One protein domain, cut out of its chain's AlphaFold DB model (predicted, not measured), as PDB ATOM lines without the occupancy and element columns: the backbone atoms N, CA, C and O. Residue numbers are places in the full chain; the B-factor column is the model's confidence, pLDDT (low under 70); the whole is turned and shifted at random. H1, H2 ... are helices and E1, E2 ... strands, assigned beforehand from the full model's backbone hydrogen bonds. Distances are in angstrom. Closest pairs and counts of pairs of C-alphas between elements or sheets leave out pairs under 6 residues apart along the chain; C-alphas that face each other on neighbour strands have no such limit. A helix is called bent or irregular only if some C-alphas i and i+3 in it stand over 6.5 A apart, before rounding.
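This is residues 258 to 370 of the 572 residues of an uncharacterized protein of Spodoptera exigua (UniProt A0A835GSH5). A small, strongly twisted sheet of three strands, E1, E4 and E5, has two helices, H1 and H3, over one face, and a long thin arm, residues 327 to 349, sticks out from one end of this body with the little hairpin of E2 and E3 toward its tip. At the end away from the arm, residues 296 to 318 make a long looping stretch with no named element. The printed part has 113 residues, with three named helices followed by five named strands along the chain, in the order H1 H2 H3 E1 E2 E3 E4 E5; the class is mixed, helices and strands. The larger sheet has the order E1, E4, E5 and the smaller one E2, E3, both antiparallel throughout. The whole is loose, with a radius of gyration of the C-alphas of 18.5 A, and the C-alphas span 66 by 26 by 21 A, the arm making much of the length.

In the larger sheet the inner strand is E4, residues 350 to 357, and the edge strands are E1, residues 319 to 326, and E5, residues 363 to 369. E1 and E4 are antiparallel at 154 degrees between their directions, with N 322 and O 354 within hydrogen-bond range at 2.9 A and N 324 and O 352 at 2.8 A. E4 and E5 form a hairpin, also at 154 degrees, with N 355 and O 366 at 2.9 A and N 368 and O 353 at 2.8 A. H3, residues 282 to 295, is on this sheet at a height of 9.5 A, over E5 and only just over E4, on which 3 of its 14 C-alphas fall. It runs slantwise to the strands, at 45 degrees to E5 on the local plane, and its closest C-alphas to E5 are those of Ile 292 and Gly 366, 6.1 A apart. H1, residues 258 to 268, is on the same face at a height of 9.1 A, over E1, with the C-alphas of Gln 264 and Leu 321 closest at 6.1 A. It runs along the strands, but only just, at 27 degrees to E1 on the local plane. These layers, two helices on one face of a sheet, make a two-layer arrangement. H1 and H3 are close but not clearly touching, their closest C-alphas being those of Met 265 and Ser 282 at 7.4 A; they run opposite ways at a steep tilt of 64 degrees. H2, residues 275 to 278, is not on the sheet and is close to H1 but not clearly touching it, with the C-alphas of Phe 268 and Leu 277 closest at 6.1 A. Along the arm, E2, residues 333 to 335, and E3, residues 341 to 343, form an antiparallel hairpin at 138 degrees, with N 342 and O 334 at 2.8 A. Every O i to N i+4 pair is within hydrogen-bond range in H3, 4 of 7 are in H1, and H2 is too short for such a pair.

E4 measures 22.4 A from first to last C-alpha, E1 21.0 A and E5 17.9 A. H3 is 19.9 A long and H1 15.5 A, and no helix is bent. H1 begins at C-alpha 258, (229.420, 212.779, 291.906). E2 begins at C-alpha 333, (223.489, 171.071, 276.470), and E5 ends at C-alpha 369, (218.432, 195.267, 288.371).

The C-alphas of Gly 311 and Asn 338 are the two farthest apart, at 66.3 A. The printed part has no cut. The link from H3 to E1 is long, with 23 residues, and within it residues 299 to 300 pair antiparallel with residues 306 to 307. The mean pLDDT of the printed part is 81.2, and residues 326 to 337 and 341 to 351 are under 70.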
ATOM      1  N   ASP A 258     228.985 212.880 293.301       96.06
ATOM      2  CA  ASP A 258     229.420 212.779 291.906       96.06
ATOM      3  C   ASP A 258     230.862 212.264 291.761       96.06
ATOM      4  O   ASP A 258     231.135 211.452 290.875       96.06
ATOM      5  N   ALA A 259     231.779 212.672 292.647       95.62
ATOM      6  CA  ALA A 259     233.142 212.145 292.688       95.62
ATOM      7  C   ALA A 259     233.156 210.666 293.119       95.62
ATOM      8  O   ALA A 259     233.770 209.833 292.446       95.62
ATOM      9  N   TRP A 260     232.409 210.331 294.176       95.62
ATOM     10  CA  TRP A 260     232.203 208.958 294.640       95.62
ATOM     11  C   TRP A 260     231.576 208.080 293.548       95.62
ATOM     12  O   TRP A 260     232.113 207.025 293.219       95.62
ATOM     13  N   PHE A 261     230.491 208.522 292.909       96.38
ATOM     14  CA  PHE A 261     229.805 207.748 291.873       96.38
ATOM     15  C   PHE A 261     230.717 207.515 290.660       96.38
ATOM     16  O   PHE A 261     230.836 206.389 290.176       96.38
ATOM     17  N   LYS A 262     231.465 208.541 290.230       95.62
ATOM     18  CA  LYS A 262     232.487 208.420 289.177       95.62
ATOM     19  C   LYS A 262     233.610 207.444 289.559       95.62
ATOM     20  O   LYS A 262     234.127 206.750 288.684       95.62
ATOM     21  N   GLN A 263     233.969 207.337 290.840       94.31
ATOM     22  CA  GLN A 263     234.898 206.319 291.345       94.31
ATOM     23  C   GLN A 263     234.279 204.910 291.316       94.31
ATOM     24  O   GLN A 263     234.953 203.971 290.893       94.31
ATOM     25  N   GLN A 264     233.004 204.749 291.693       93.75
ATOM     26  CA  GLN A 264     232.309 203.459 291.597       93.75
ATOM     27  C   GLN A 264     232.186 202.990 290.137       93.75
ATOM     28  O   GLN A 264     232.455 201.824 289.853       93.75
ATOM     29  N   MET A 265     231.881 203.879 289.183       93.25
ATOM     30  CA  MET A 265     231.751 203.514 287.761       93.25
ATOM     31  C   MET A 265     233.039 202.944 287.145       93.25
ATOM     32  O   MET A 265     232.959 202.052 286.298       93.25
ATOM     33  N   LYS A 266     234.231 203.338 287.629       92.31
ATOM     34  CA  LYS A 266     235.505 202.702 287.227       92.31
ATOM     35  C   LYS A 266     235.531 201.194 287.521       92.31
ATOM     36  O   LYS A 266     236.208 200.447 286.820       92.31
ATOM     37  N   ARG A 267     234.786 200.726 288.534       86.94
ATOM     38  CA  ARG A 267     234.661 199.297 288.877       86.94
ATOM     39  C   ARG A 267     233.860 198.548 287.810       86.94
ATOM     40  O   ARG A 267     234.306 197.500 287.359       86.94
ATOM     41  N   PHE A 268     232.737 199.106 287.354       84.88
ATOM     42  CA  PHE A 268     231.907 198.534 286.280       84.88
ATOM     43  C   PHE A 268     232.645 198.482 284.932       84.88
ATOM     44  O   PHE A 268     232.439 197.565 284.141       84.88
ATOM     45  N   GLN A 269     233.572 199.416 284.706       86.31
ATOM     46  CA  GLN A 269     234.433 199.471 283.520       86.31
ATOM     47  C   GLN A 269     235.625 198.487 283.546       86.31
ATOM     48  O   GLN A 269     236.357 198.403 282.558       86.31
ATOM     49  N   ASN A 270     235.837 197.728 284.633       85.19
ATOM     50  CA  ASN A 270     236.975 196.812 284.779       85.19
ATOM     51  C   ASN A 270     237.065 195.818 283.591       85.19
ATOM     52  O   ASN A 270     236.052 195.224 283.203       85.19
ATOM     53  N   PRO A 271     238.262 195.600 283.001       82.06
ATOM     54  CA  PRO A 271     238.429 194.762 281.814       82.06
ATOM     55  C   PRO A 271     237.897 193.332 281.977       82.06
ATOM     56  O   PRO A 271     237.398 192.785 280.994       82.06
ATOM     57  N   HIS A 272     237.927 192.760 283.185       80.81
ATOM     58  CA  HIS A 272     237.472 191.394 283.465       80.81
ATOM     59  C   HIS A 272     235.945 191.219 283.478       80.81
ATOM     60  O   HIS A 272     235.472 190.086 283.387       80.81
ATOM     61  N   PHE A 273     235.163 192.301 283.561       79.62
ATOM     62  CA  PHE A 273     233.710 192.199 283.442       79.62
ATOM     63  C   PHE A 273     233.266 192.003 281.978       79.62
ATOM     64  O   PHE A 273     233.895 192.553 281.060       79.62
ATOM     65  N   PRO A 274     232.172 191.243 281.742       78.69
ATOM     66  CA  PRO A 274     231.488 191.169 280.453       78.69
ATOM     67  C   PRO A 274     231.318 192.528 279.760       78.69
ATOM     68  O   PRO A 274     231.111 193.549 280.414       78.69
ATOM     69  N   SER A 275     231.352 192.523 278.423       77.19
ATOM     70  CA  SER A 275     231.062 193.681 277.556       77.19
ATOM     71  C   SER A 275     229.830 194.464 278.007       77.19
ATOM     72  O   SER A 275     229.843 195.688 278.066       77.19
ATOM     73  N   ASP A 276     228.804 193.722 278.396       75.75
ATOM     74  CA  ASP A 276     227.449 194.173 278.670       75.75
ATOM     75  C   ASP A 276     227.361 195.056 279.936       75.75
ATOM     76  O   ASP A 276     226.406 195.811 280.096       75.75
ATOM     77  N   LEU A 277     228.378 195.005 280.810       76.06
ATOM     78  CA  LEU A 277     228.543 195.897 281.970       76.06
ATOM     79  C   LEU A 277     229.219 197.224 281.607       76.06
ATOM     80  O   LEU A 277     228.990 198.236 282.262       76.06
ATOM     81  N   LYS A 278     230.030 197.231 280.545       79.19
ATOM     82  CA  LYS A 278     230.733 198.420 280.038       79.19
ATOM     83  C   LYS A 278     229.805 199.308 279.199       79.19
ATOM     84  O   LYS A 278     230.111 200.477 278.996       79.19
ATOM     85  N   SER A 279     228.669 198.761 278.759       82.19
ATOM     86  CA  SER A 279     227.567 199.451 278.075       82.19
ATOM     87  C   SER A 279     226.421 199.890 279.002       82.19
ATOM     88  O   SER A 279     225.342 200.207 278.513       82.19
ATOM     89  N   ILE A 280     226.607 199.866 280.327       85.62
ATOM     90  CA  ILE A 280     225.607 200.382 281.273       85.62
ATOM     91  C   ILE A 280     225.583 201.910 281.213       85.62
ATOM     92  O   ILE A 280     226.614 202.557 281.403       85.62
ATOM     93  N   ASP A 281     224.394 202.473 281.001       90.44
ATOM     94  CA  ASP A 281     224.145 203.911 281.095       90.44
ATOM     95  C   ASP A 281     224.453 204.408 282.523       90.44
ATOM     96  O   ASP A 281     223.826 203.991 283.505       90.44
ATOM     97  N   SER A 282     225.455 205.284 282.637       92.62
ATOM     98  CA  SER A 282     225.907 205.835 283.915       92.62
ATOM     99  C   SER A 282     224.881 206.753 284.560       92.62
ATOM    100  O   SER A 282     224.820 206.814 285.785       92.62
ATOM    101  N   ASP A 283     224.075 207.452 283.770       93.75
ATOM    102  CA  ASP A 283     223.171 208.490 284.246       93.75
ATOM    103  C   ASP A 283     221.849 207.864 284.704       93.75
ATOM    104  O   ASP A 283     221.348 208.202 285.779       93.75
ATOM    105  N   LEU A 284     221.354 206.841 283.996       90.75
ATOM    106  CA  LEU A 284     220.275 205.986 284.496       90.75
ATOM    107  C   LEU A 284     220.703 205.247 285.774       90.75
ATOM    108  O   LEU A 284     219.948 205.226 286.749       90.75
ATOM    109  N   LEU A 285     221.923 204.698 285.831       92.62
ATOM    110  CA  LEU A 285     222.427 204.066 287.056       92.62
ATOM    111  C   LEU A 285     222.565 205.082 288.211       92.62
ATOM    112  O   LEU A 285     222.181 204.769 289.340       92.62
ATOM    113  N   LYS A 286     223.006 206.318 287.938       95.56
ATOM    114  CA  LYS A 286     223.057 207.420 288.918       95.56
ATOM    115  C   LYS A 286     221.665 207.741 289.467       95.56
ATOM    116  O   LYS A 286     221.483 207.790 290.684       95.56
ATOM    117  N   VAL A 287     220.663 207.883 288.595       94.50
ATOM    118  CA  VAL A 287     219.256 208.108 288.980       94.50
ATOM    119  C   VAL A 287     218.710 206.955 289.832       94.50
ATOM    120  O   VAL A 287     217.997 207.196 290.809       94.50
ATOM    121  N   LEU A 288     219.066 205.704 289.525       92.94
ATOM    122  CA  LEU A 288     218.644 204.536 290.305       92.94
ATOM    123  C   LEU A 288     219.304 204.483 291.696       92.94
ATOM    124  O   LEU A 288     218.614 204.172 292.668       92.94
ATOM    125  N   VAL A 289     220.579 204.869 291.825       95.00
ATOM    126  CA  VAL A 289     221.248 205.034 293.132       95.00
ATOM    127  C   VAL A 289     220.576 206.134 293.963       95.00
ATOM    128  O   VAL A 289     220.208 205.885 295.112       95.00
ATOM    129  N   ILE A 290     220.321 207.313 293.381       95.94
ATOM    130  CA  ILE A 290     219.616 208.424 294.055       95.94
ATOM    131  C   ILE A 290     218.223 207.973 294.536       95.94
ATOM    132  O   ILE A 290     217.813 208.271 295.658       95.94
ATOM    133  N   LYS A 291     217.507 207.189 293.720       94.25
ATOM    134  CA  LYS A 291     216.193 206.620 294.057       94.25
ATOM    135  C   LYS A 291     216.254 205.610 295.211       94.25
ATOM    136  O   LYS A 291     215.291 205.518 295.973       94.25
ATOM    137  N   ILE A 292     217.353 204.866 295.368       94.19
ATOM    138  CA  ILE A 292     217.571 203.981 296.526       94.19
ATOM    139  C   ILE A 292     217.916 204.790 297.778       94.19
ATOM    140  O   ILE A 292     217.342 204.521 298.832       94.19
ATOM    141  N   PHE A 293     218.781 205.801 297.684       95.62
ATOM    142  CA  PHE A 293     219.063 206.691 298.814       95.62
ATOM    143  C   PHE A 293     217.787 207.370 299.328       95.62
ATOM    144  O   PHE A 293     217.448 207.208 300.500       95.62
ATOM    145  N   SER A 294     217.000 207.985 298.439       95.31
ATOM    146  CA  SER A 294     215.722 208.621 298.790       95.31
ATOM    147  C   SER A 294     214.743 207.660 299.487       95.31
ATOM    148  O   SER A 294     214.162 208.015 300.513       95.31
ATOM    149  N   LYS A 295     214.617 206.406 299.015       94.38
ATOM    150  CA  LYS A 295     213.810 205.364 299.687       94.38
ATOM    151  C   LYS A 295     214.270 205.064 301.119       94.38
ATOM    152  O   LYS A 295     213.431 204.806 301.976       94.38
ATOM    153  N   ASN A 296     215.576 205.106 301.371       92.44
ATOM    154  CA  ASN A 296     216.177 204.884 302.688       92.44
ATOM    155  C   ASN A 296     216.280 206.174 303.531       92.44
ATOM    156  O   ASN A 296     216.912 206.162 304.584       92.44
ATOM    157  N   LYS A 297     215.665 207.283 303.085       96.62
ATOM    158  CA  LYS A 297     215.781 208.633 303.673       96.62
ATOM    159  C   LYS A 297     217.218 209.179 303.721       96.62
ATOM    160  O   LYS A 297     217.498 210.095 304.488       96.62
ATOM    161  N   ILE A 298     218.114 208.634 302.900       95.56
ATOM    162  CA  ILE A 298     219.452 209.178 302.675       95.56
ATOM    163  C   ILE A 298     219.302 210.341 301.688       95.56
ATOM    164  O   ILE A 298     218.796 210.160 300.577       95.56
ATOM    165  N   ASN A 299     219.725 211.533 302.093       96.50
ATOM    166  CA  ASN A 299     219.595 212.762 301.317       96.50
ATOM    167  C   ASN A 299     220.959 213.198 300.775       96.50
ATOM    168  O   ASN A 299     221.959 213.164 301.492       96.50
ATOM    169  N   ILE A 300     220.992 213.648 299.521       97.38
ATOM    170  CA  ILE A 300     222.170 214.278 298.914       97.38
ATOM    171  C   ILE A 300     221.915 215.788 298.880       97.38
ATOM    172  O   ILE A 300     220.888 216.228 298.363       97.38
ATOM    173  N   SER A 301     222.831 216.580 299.433       96.69
ATOM    174  CA  SER A 301     222.758 218.045 299.405       96.69
ATOM    175  C   SER A 301     223.150 218.627 298.036       96.69
ATOM    176  O   SER A 301     223.700 217.944 297.174       96.69
ATOM    177  N   SER A 302     222.935 219.931 297.838       95.44
ATOM    178  CA  SER A 302     223.320 220.640 296.604       95.44
ATOM    179  C   SER A 302     224.833 220.687 296.346       95.44
ATOM    180  O   SER A 302     225.240 220.782 295.192       95.44
ATOM    181  N   ASN A 303     225.671 220.577 297.385       94.88
ATOM    182  CA  ASN A 303     227.122 220.388 297.266       94.88
ATOM    183  C   ASN A 303     227.548 218.904 297.227       94.88
ATOM    184  O   ASN A 303     228.737 218.601 297.281       94.88
ATOM    185  N   GLY A 304     226.597 217.970 297.118       95.06
ATOM    186  CA  GLY A 304     226.861 216.541 296.951       95.06
ATOM    187  C   GLY A 304     227.239 215.789 298.229       95.06
ATOM    188  O   GLY A 304     227.672 214.645 298.125       95.06
ATOM    189  N   VAL A 305     227.085 216.385 299.414       95.56
ATOM    190  CA  VAL A 305     227.304 215.694 300.694       95.56
ATOM    191  C   VAL A 305     226.146 214.729 300.942       95.56
ATOM    192  O   VAL A 305     224.979 215.075 300.746       95.56
ATOM    193  N   ILE A 306     226.471 213.507 301.358       95.75
ATOM    194  CA  ILE A 306     225.493 212.457 301.646       95.75
ATOM    195  C   ILE A 306     225.162 212.503 303.140       95.75
ATOM    196  O   ILE A 306     226.056 212.494 303.984       95.75
ATOM    197  N   THR A 307     223.874 212.547 303.471       95.56
ATOM    198  CA  THR A 307     223.366 212.591 304.848       95.56
ATOM    199  C   THR A 307     222.353 211.479 305.086       95.56
ATOM    200  O   THR A 307     221.574 211.142 304.195       95.56
ATOM    201  N   GLY A 308     222.389 210.875 306.267       94.62
ATOM    202  CA  GLY A 308     221.532 209.764 306.655       94.62
ATOM    203  C   GLY A 308     220.138 210.185 307.135       94.62
ATOM    204  O   GLY A 308     219.782 211.368 307.104       94.62
ATOM    205  N   PRO A 309     219.328 209.209 307.588       93.31
ATOM    206  CA  PRO A 309     217.946 209.429 308.016       93.31
ATOM    207  C   PRO A 309     217.800 210.354 309.234       93.31
ATOM    208  O   PRO A 309     216.695 210.838 309.479       93.31
ATOM    209  N   ASN A 310     218.879 210.592 309.987       95.50
ATOM    210  CA  ASN A 310     218.924 211.440 311.178       95.50
ATOM    211  C   ASN A 310     219.666 212.771 310.922       95.50
ATOM    212  O   ASN A 310     219.837 213.563 311.848       95.50
ATOM    213  N   GLY A 311     220.109 213.027 309.683       94.56
ATOM    214  CA  GLY A 311     220.931 214.184 309.311       94.56
ATOM    215  C   GLY A 311     222.437 213.997 309.543       94.56
ATOM    216  O   GLY A 311     223.203 214.939 309.365       94.56
ATOM    217  N   GLU A 312     222.875 212.796 309.921       94.75
ATOM    218  CA  GLU A 312     224.283 212.442 310.087       94.75
ATOM    219  C   GLU A 312     225.015 212.410 308.737       94.75
ATOM    220  O   GLU A 312     224.512 211.835 307.774       94.75
ATOM    221  N   THR A 313     226.210 212.999 308.631       93.94
ATOM    222  CA  THR A 313     227.009 212.904 307.396       93.94
ATOM    223  C   THR A 313     227.491 211.469 307.197       93.94
ATOM    224  O   THR A 313     228.230 210.939 308.026       93.94
ATOM    225  N   ILE A 314     227.110 210.847 306.081       93.06
ATOM    226  CA  ILE A 314     227.611 209.526 305.694       93.06
ATOM    227  C   ILE A 314     228.903 209.727 304.907       93.06
ATOM    228  O   ILE A 314     228.887 210.233 303.783       93.06
ATOM    229  N   ASP A 315     230.021 209.295 305.485       93.81
ATOM    230  CA  ASP A 315     231.294 209.223 304.770       93.81
ATOM    231  C   ASP A 315     231.171 208.285 303.558       93.81
ATOM    232  O   ASP A 315     230.820 207.108 303.677       93.81
ATOM    233  N   THR A 316     231.485 208.814 302.378       92.88
ATOM    234  CA  THR A 316     231.395 208.090 301.108       92.88
ATOM    235  C   THR A 316     232.380 206.922 301.001       92.88
ATOM    236  O   THR A 316     232.115 205.986 300.246       92.88
ATOM    237  N   ALA A 317     233.459 206.905 301.795       91.25
ATOM    238  CA  ALA A 317     234.347 205.748 301.905       91.25
ATOM    239  C   ALA A 317     233.632 204.522 302.506       91.25
ATOM    240  O   ALA A 317     233.981 203.386 302.187       91.25
ATOM    241  N   ASN A 318     232.580 204.744 303.302       92.31
ATOM    242  CA  ASN A 318     231.716 203.694 303.836       92.31
ATOM    243  C   ASN A 318     230.586 203.278 302.875       92.31
ATOM    244  O   ASN A 318     229.729 202.496 303.279       92.31
ATOM    245  N   LEU A 319     230.555 203.769 301.632       93.75
ATOM    246  CA  LEU A 319     229.541 203.424 300.631       93.75
ATOM    247  C   LEU A 319     230.178 202.745 299.416       93.75
ATOM    248  O   LEU A 319     231.119 203.259 298.809       93.75
ATOM    249  N   GLU A 320     229.625 201.608 299.001       94.69
ATOM    250  CA  GLU A 320     230.131 200.849 297.859       94.69
ATOM    251  C   GLU A 320     228.999 200.393 296.934       94.69
ATOM    252  O   GLU A 320     227.975 199.884 297.390       94.69
ATOM    253  N   LEU A 321     229.196 200.555 295.623       93.56
ATOM    254  CA  LEU A 321     228.293 200.042 294.593       93.56
ATOM    255  C   LEU A 321     228.986 198.870 293.889       93.56
ATOM    256  O   LEU A 321     229.919 199.064 293.106       93.56
ATOM    257  N   ARG A 322     228.553 197.642 294.194       89.00
ATOM    258  CA  ARG A 322     229.162 196.406 293.682       89.00
ATOM    259  C   ARG A 322     228.319 195.784 292.562       89.00
ATOM    260  O   ARG A 322     227.133 195.542 292.786       89.00
ATOM    261  N   PRO A 323     228.907 195.442 291.401       85.12
ATOM    262  CA  PRO A 323     228.277 194.523 290.457       85.12
ATOM    263  C   PRO A 323     228.206 193.112 291.068       85.12
ATOM    264  O   PRO A 323     229.235 192.483 291.314       85.12
ATOM    265  N   LEU A 324     226.991 192.610 291.287       81.56
ATOM    266  CA  LEU A 324     226.685 191.231 291.660       81.56
ATOM    267  C   LEU A 324     226.228 190.439 290.433       81.56
ATOM    268  O   LEU A 324     225.268 190.800 289.756       81.56
ATOM    269  N   LEU A 325     226.914 189.330 290.183       70.75
ATOM    270  CA  LEU A 325     226.582 188.365 289.144       70.75
ATOM    271  C   LEU A 325     225.621 187.312 289.729       70.75
ATOM    272  O   LEU A 325     226.078 186.405 290.424       70.75
ATOM    273  N   LEU A 326     224.312 187.418 289.475       65.56
ATOM    274  CA  LEU A 326     223.334 186.431 289.946       65.56
ATOM    275  C   LEU A 326     223.077 185.320 288.926       65.56
ATOM    276  O   LEU A 326     222.798 185.562 287.755       65.56
ATOM    277  N   GLY A 327     223.083 184.081 289.416       54.78
ATOM    278  CA  GLY A 327     222.790 182.883 288.635       54.78
ATOM    279  C   GLY A 327     224.035 182.200 288.066       54.78
ATOM    280  O   GLY A 327     224.989 182.832 287.613       54.78
ATOM    281  N   GLU A 328     224.014 180.868 288.076       46.66
ATOM    282  CA  GLU A 328     225.038 180.065 287.414       46.66
ATOM    283  C   GLU A 328     225.076 180.336 285.903       46.66
ATOM    284  O   GLU A 328     224.055 180.522 285.240       46.66
ATOM    285  N   LYS A 329     226.267 180.218 285.313       46.00
ATOM    286  CA  LYS A 329     226.475 180.202 283.858       46.00
ATOM    287  C   LYS A 329     226.063 178.839 283.273       46.00
ATOM    288  O   LYS A 329     226.889 178.158 282.663       46.00
ATOM    289  N   ILE A 330     224.810 178.419 283.487       44.25
ATOM    290  CA  ILE A 330     224.350 177.044 283.228       44.25
ATOM    291  C   ILE A 330     224.546 176.684 281.748       44.25
ATOM    292  O   ILE A 330     223.818 177.136 280.862       44.25
ATOM    293  N   SER A 331     225.525 175.823 281.467       44.19
ATOM    294  CA  SER A 331     225.818 175.341 280.115       44.19
ATOM    295  C   SER A 331     224.925 174.152 279.741       44.19
ATOM    296  O   SER A 331     225.424 173.071 279.426       44.19
ATOM    297  N   LEU A 332     223.603 174.357 279.769       44.03
ATOM    298  CA  LEU A 332     222.594 173.361 279.396       44.03
ATOM    299  C   LEU A 332     222.746 172.923 277.930       44.03
ATOM    300  O   LEU A 332     222.246 173.562 277.001       44.03
ATOM    301  N   GLN A 333     223.437 171.800 277.734       47.75
ATOM    302  CA  GLN A 333     223.489 171.071 276.470       47.75
ATOM    303  C   GLN A 333     222.273 170.143 276.401       47.75
ATOM    304  O   GLN A 333     222.344 168.993 276.826       47.75
ATOM    305  N   ILE A 334     221.146 170.645 275.897       48.62
ATOM    306  CA  ILE A 334     219.968 169.802 275.676       48.62
ATOM    307  C   ILE A 334     220.107 169.120 274.320       48.62
ATOM    308  O   ILE A 334     220.388 169.762 273.309       48.62
ATOM    309  N   PHE A 335     219.887 167.813 274.272       58.34
ATOM    310  CA  PHE A 335     219.815 167.078 273.017       58.34
ATOM    311  C   PHE A 335     218.354 166.964 272.579       58.34
ATOM    312  O   PHE A 335     217.477 166.619 273.367       58.34
ATOM    313  N   ASN A 336     218.088 167.281 271.314       60.91
ATOM    314  CA  ASN A 336     216.815 166.988 270.664       60.91
ATOM    315  C   ASN A 336     216.560 165.463 270.644       60.91
ATOM    316  O   ASN A 336     217.504 164.681 270.752       60.91
ATOM    317  N   THR A 337     215.316 165.033 270.402       68.38
ATOM    318  CA  THR A 337     214.966 163.616 270.153       68.38
ATOM    319  C   THR A 337     215.831 162.952 269.079       68.38
ATOM    320  O   THR A 337     216.050 161.749 269.122       68.38
ATOM    321  N   ASN A 338     216.365 163.740 268.145       84.25
ATOM    322  CA  ASN A 338     217.217 163.290 267.048       84.25
ATOM    323  C   ASN A 338     218.721 163.410 267.394       84.25
ATOM    324  O   ASN A 338     219.542 163.606 266.502       84.25
ATOM    325  N   HIS A 339     219.079 163.432 268.685       71.88
ATOM    326  CA  HIS A 339     220.425 163.672 269.239       71.88
ATOM    327  C   HIS A 339     221.137 164.962 268.777       71.88
ATOM    328  O   HIS A 339     222.295 165.200 269.118       71.88
ATOM    329  N   LYS A 340     220.457 165.857 268.048       75.06
ATOM    330  CA  LYS A 340     221.014 167.158 267.664       75.06
ATOM    331  C   LYS A 340     221.115 168.058 268.896       75.06
ATOM    332  O   LYS A 340     220.103 168.358 269.528       75.06
ATOM    333  N   LYS A 341     222.330 168.506 269.218       68.69
ATOM    334  CA  LYS A 341     222.609 169.449 270.308       68.69
ATOM    335  C   LYS A 341     221.871 170.773 270.080       68.69
ATOM    336  O   LYS A 341     222.214 171.541 269.183       68.69
ATOM    337  N   ILE A 342     220.871 171.032 270.915       59.22
ATOM    338  CA  ILE A 342     220.245 172.336 271.097       59.22
ATOM    339  C   ILE A 342     221.060 173.052 272.171       59.22
ATOM    340  O   ILE A 342     220.973 172.747 273.362       59.22
ATOM    341  N   ASN A 343     221.846 174.041 271.753       51.25
ATOM    342  CA  ASN A 343     222.268 175.073 272.687       51.25
ATOM    343  C   ASN A 343     221.001 175.852 273.061       51.25
ATOM    344  O   ASN A 343     220.497 176.615 272.235       51.25
ATOM    345  N   LEU A 344     220.473 175.664 274.275       44.91
ATOM    346  CA  LEU A 344     219.551 176.658 274.817       44.91
ATOM    347  C   LEU A 344     220.265 178.014 274.827       44.91
ATOM    348  O   LEU A 344     221.484 178.078 275.029       44.91
ATOM    349  N   LEU A 345     219.507 179.106 274.681       45.91
ATOM    350  CA  LEU A 345     220.000 180.378 275.195       45.91
ATOM    351  C   LEU A 345     220.297 180.146 276.676       45.91
ATOM    352  O   LEU A 345     219.399 179.821 277.456       45.91
ATOM    353  N   LYS A 346     221.572 180.289 277.046       51.84
ATOM    354  CA  LYS A 346     221.960 180.434 278.445       51.84
ATOM    355  C   LYS A 346     221.077 181.550 278.988       51.84
ATOM    356  O   LYS A 346     221.145 182.658 278.456       51.84
ATOM    357  N   ARG A 347     220.269 181.273 280.017       44.22
ATOM    358  CA  ARG A 347     219.826 182.359 280.893       44.22
ATOM    359  C   ARG A 347     221.121 182.977 281.390       44.22
ATOM    360  O   ARG A 347     221.942 182.280 281.986       44.22
ATOM    361  N   LEU A 348     221.386 184.193 280.925       47.12
ATOM    362  CA  LEU A 348     222.629 184.866 281.239       47.12
ATOM    363  C   LEU A 348     222.654 185.075 282.754       47.12
ATOM    364  O   LEU A 348     221.586 185.223 283.346       47.12
ATOM    365  N   PRO A 349     223.835 185.071 283.388       51.84
ATOM    366  CA  PRO A 349     223.918 185.578 284.742       51.84
ATOM    367  C   PRO A 349     223.343 186.998 284.762       51.84
ATOM    368  O   PRO A 349     223.826 187.886 284.052       51.84
ATOM    369  N   PHE A 350     222.275 187.176 285.529       55.78
ATOM    370  CA  PHE A 350     221.558 188.430 285.644       55.78
ATOM    371  C   PHE A 350     222.410 189.370 286.490       55.78
ATOM    372  O   PHE A 350     222.821 189.036 287.602       55.78
ATOM    373  N   MET A 351     222.746 190.529 285.933       57.94
ATOM    374  CA  MET A 351     223.570 191.502 286.632       57.94
ATOM    375  C   MET A 351     222.700 192.392 287.512       57.94
ATOM    376  O   MET A 351     221.740 193.000 287.035       57.94
ATOM    377  N   GLU A 352     223.088 192.526 288.774       74.69
ATOM    378  CA  GLU A 352     222.518 193.491 289.709       74.69
ATOM    379  C   GLU A 352     223.611 194.395 290.291       74.69
ATOM    380  O   GLU A 352     224.768 194.001 290.416       74.69
ATOM    381  N   GLY A 353     223.268 195.633 290.634       72.62
ATOM    382  CA  GLY A 353     224.121 196.528 291.408       72.62
ATOM    383  C   GLY A 353     223.665 196.527 292.859       72.62
ATOM    384  O   GLY A 353     222.596 197.064 293.145       72.62
ATOM    385  N   ILE A 354     224.449 195.954 293.777       80.38
ATOM    386  CA  ILE A 354     224.185 196.104 295.214       80.38
ATOM    387  C   ILE A 354     224.800 197.415 295.689       80.38
ATOM    388  O   ILE A 354     225.984 197.667 295.457       80.38
ATOM    389  N   LEU A 355     224.017 198.207 296.410       78.19
ATOM    390  CA  LEU A 355     224.483 199.374 297.144       78.19
ATOM    391  C   LEU A 355     224.622 199.003 298.625       78.19
ATOM    392  O   LEU A 355     223.644 198.589 299.248       78.19
ATOM    393  N   VAL A 356     225.836 199.101 299.172       78.38
ATOM    394  CA  VAL A 356     226.213 198.526 300.477       78.38
ATOM    395  C   VAL A 356     226.902 199.572 301.357       78.38
ATOM    396  O   VAL A 356     227.738 200.331 300.865       78.38
ATOM    397  N   THR A 357     226.584 199.592 302.655       82.88
ATOM    398  CA  THR A 357     227.386 200.288 303.674       82.88
ATOM    399  C   THR A 357     228.489 199.379 304.213       82.88
ATOM    400  O   THR A 357     228.255 198.201 304.469       82.88
ATOM    401  N   LEU A 358     229.689 199.921 304.420       77.75
ATOM    402  CA  LEU A 358     230.839 199.196 304.982       77.75
ATOM    403  C   LEU A 358     231.000 199.384 306.501       77.75
ATOM    404  O   LEU A 358     231.844 198.730 307.112       77.75
ATOM    405  N   VAL A 359     230.162 200.222 307.122       79.69
ATOM    406  CA  VAL A 359     230.037 200.321 308.585       79.69
ATOM    407  C   VAL A 359     229.601 198.963 309.140       79.69
ATOM    408  O   VAL A 359     228.665 198.362 308.620       79.69
ATOM    409  N   SER A 360     230.263 198.469 310.188       73.50
ATOM    410  CA  SER A 360     229.964 197.146 310.748       73.50
ATOM    411  C   SER A 360     228.688 197.151 311.614       73.50
ATOM    412  O   SER A 360     228.578 198.013 312.489       73.50
ATOM    413  N   PRO A 361     227.752 196.190 311.449       82.75
ATOM    414  CA  PRO A 361     227.719 195.151 310.415       82.75
ATOM    415  C   PRO A 361     227.269 195.716 309.048       82.75
ATOM    416  O   PRO A 361     226.285 196.458 309.018       82.75
ATOM    417  N   PRO A 362     227.920 195.342 307.922       82.56
ATOM    418  CA  PRO A 362     227.601 195.875 306.593       82.56
ATOM    419  C   PRO A 362     226.132 195.691 306.194       82.56
ATOM    420  O   PRO A 362     225.586 194.594 306.335       82.56
ATOM    421  N   GLN A 363     225.497 196.737 305.657       86.44
ATOM    422  CA  GLN A 363     224.064 196.732 305.331       86.44
ATOM    423  C   GLN A 363     223.823 196.945 303.836       86.44
ATOM    424  O   GLN A 363     224.416 197.821 303.209       86.44
ATOM    425  N   ILE A 364     222.908 196.168 303.255       89.56
ATOM    426  CA  ILE A 364     222.448 196.367 301.878       89.56
ATOM    427  C   ILE A 364     221.392 197.477 301.883       89.56
ATOM    428  O   ILE A 364     220.283 197.279 302.372       89.56
ATOM    429  N   LEU A 365     221.726 198.635 301.312       86.81
ATOM    430  CA  LEU A 365     220.799 199.759 301.128       86.81
ATOM    431  C   LEU A 365     219.811 199.500 299.986       86.81
ATOM    432  O   LEU A 365     218.695 200.021 299.982       86.81
ATOM    433  N   GLY A 366     220.208 198.703 298.995       88.38
ATOM    434  CA  GLY A 366     219.307 198.269 297.939       88.38
ATOM    435  C   GLY A 366     219.993 197.531 296.800       88.38
ATOM    436  O   GLY A 366     221.216 197.412 296.741       88.38
ATOM    437  N   ILE A 367     219.150 197.046 295.894       87.50
ATOM    438  CA  ILE A 367     219.504 196.245 294.726       87.50
ATOM    439  C   ILE A 367     218.983 196.968 293.478       87.50
ATOM    440  O   ILE A 367     217.836 197.424 293.450       87.50
ATOM    441  N   ILE A 368     219.833 197.085 292.460       86.25
ATOM    442  CA  ILE A 368     219.528 197.704 291.167       86.25
ATOM    443  C   ILE A 368     219.553 196.613 290.088       86.25
ATOM    444  O   ILE A 368     220.642 196.131 289.782       86.25
ATOM    445  N   PRO A 369     218.422 196.227 289.472       80.12
ATOM    446  CA  PRO A 369     218.432 195.267 288.371       80.12
ATOM    447  C   PRO A 369     219.058 195.905 287.120       80.12
ATOM    448  O   PRO A 369     218.493 196.837 286.547       80.12
ATOM    449  N   LEU A 370     220.228 195.416 286.692       78.25
ATOM    450  CA  LEU A 370     220.990 195.987 285.571       78.25
ATOM    451  C   LEU A 370     220.592 195.377 284.217       78.25
ATOM    452  O   LEU A 370     220.857 195.980 283.181       78.25
TER     453      LEU A 370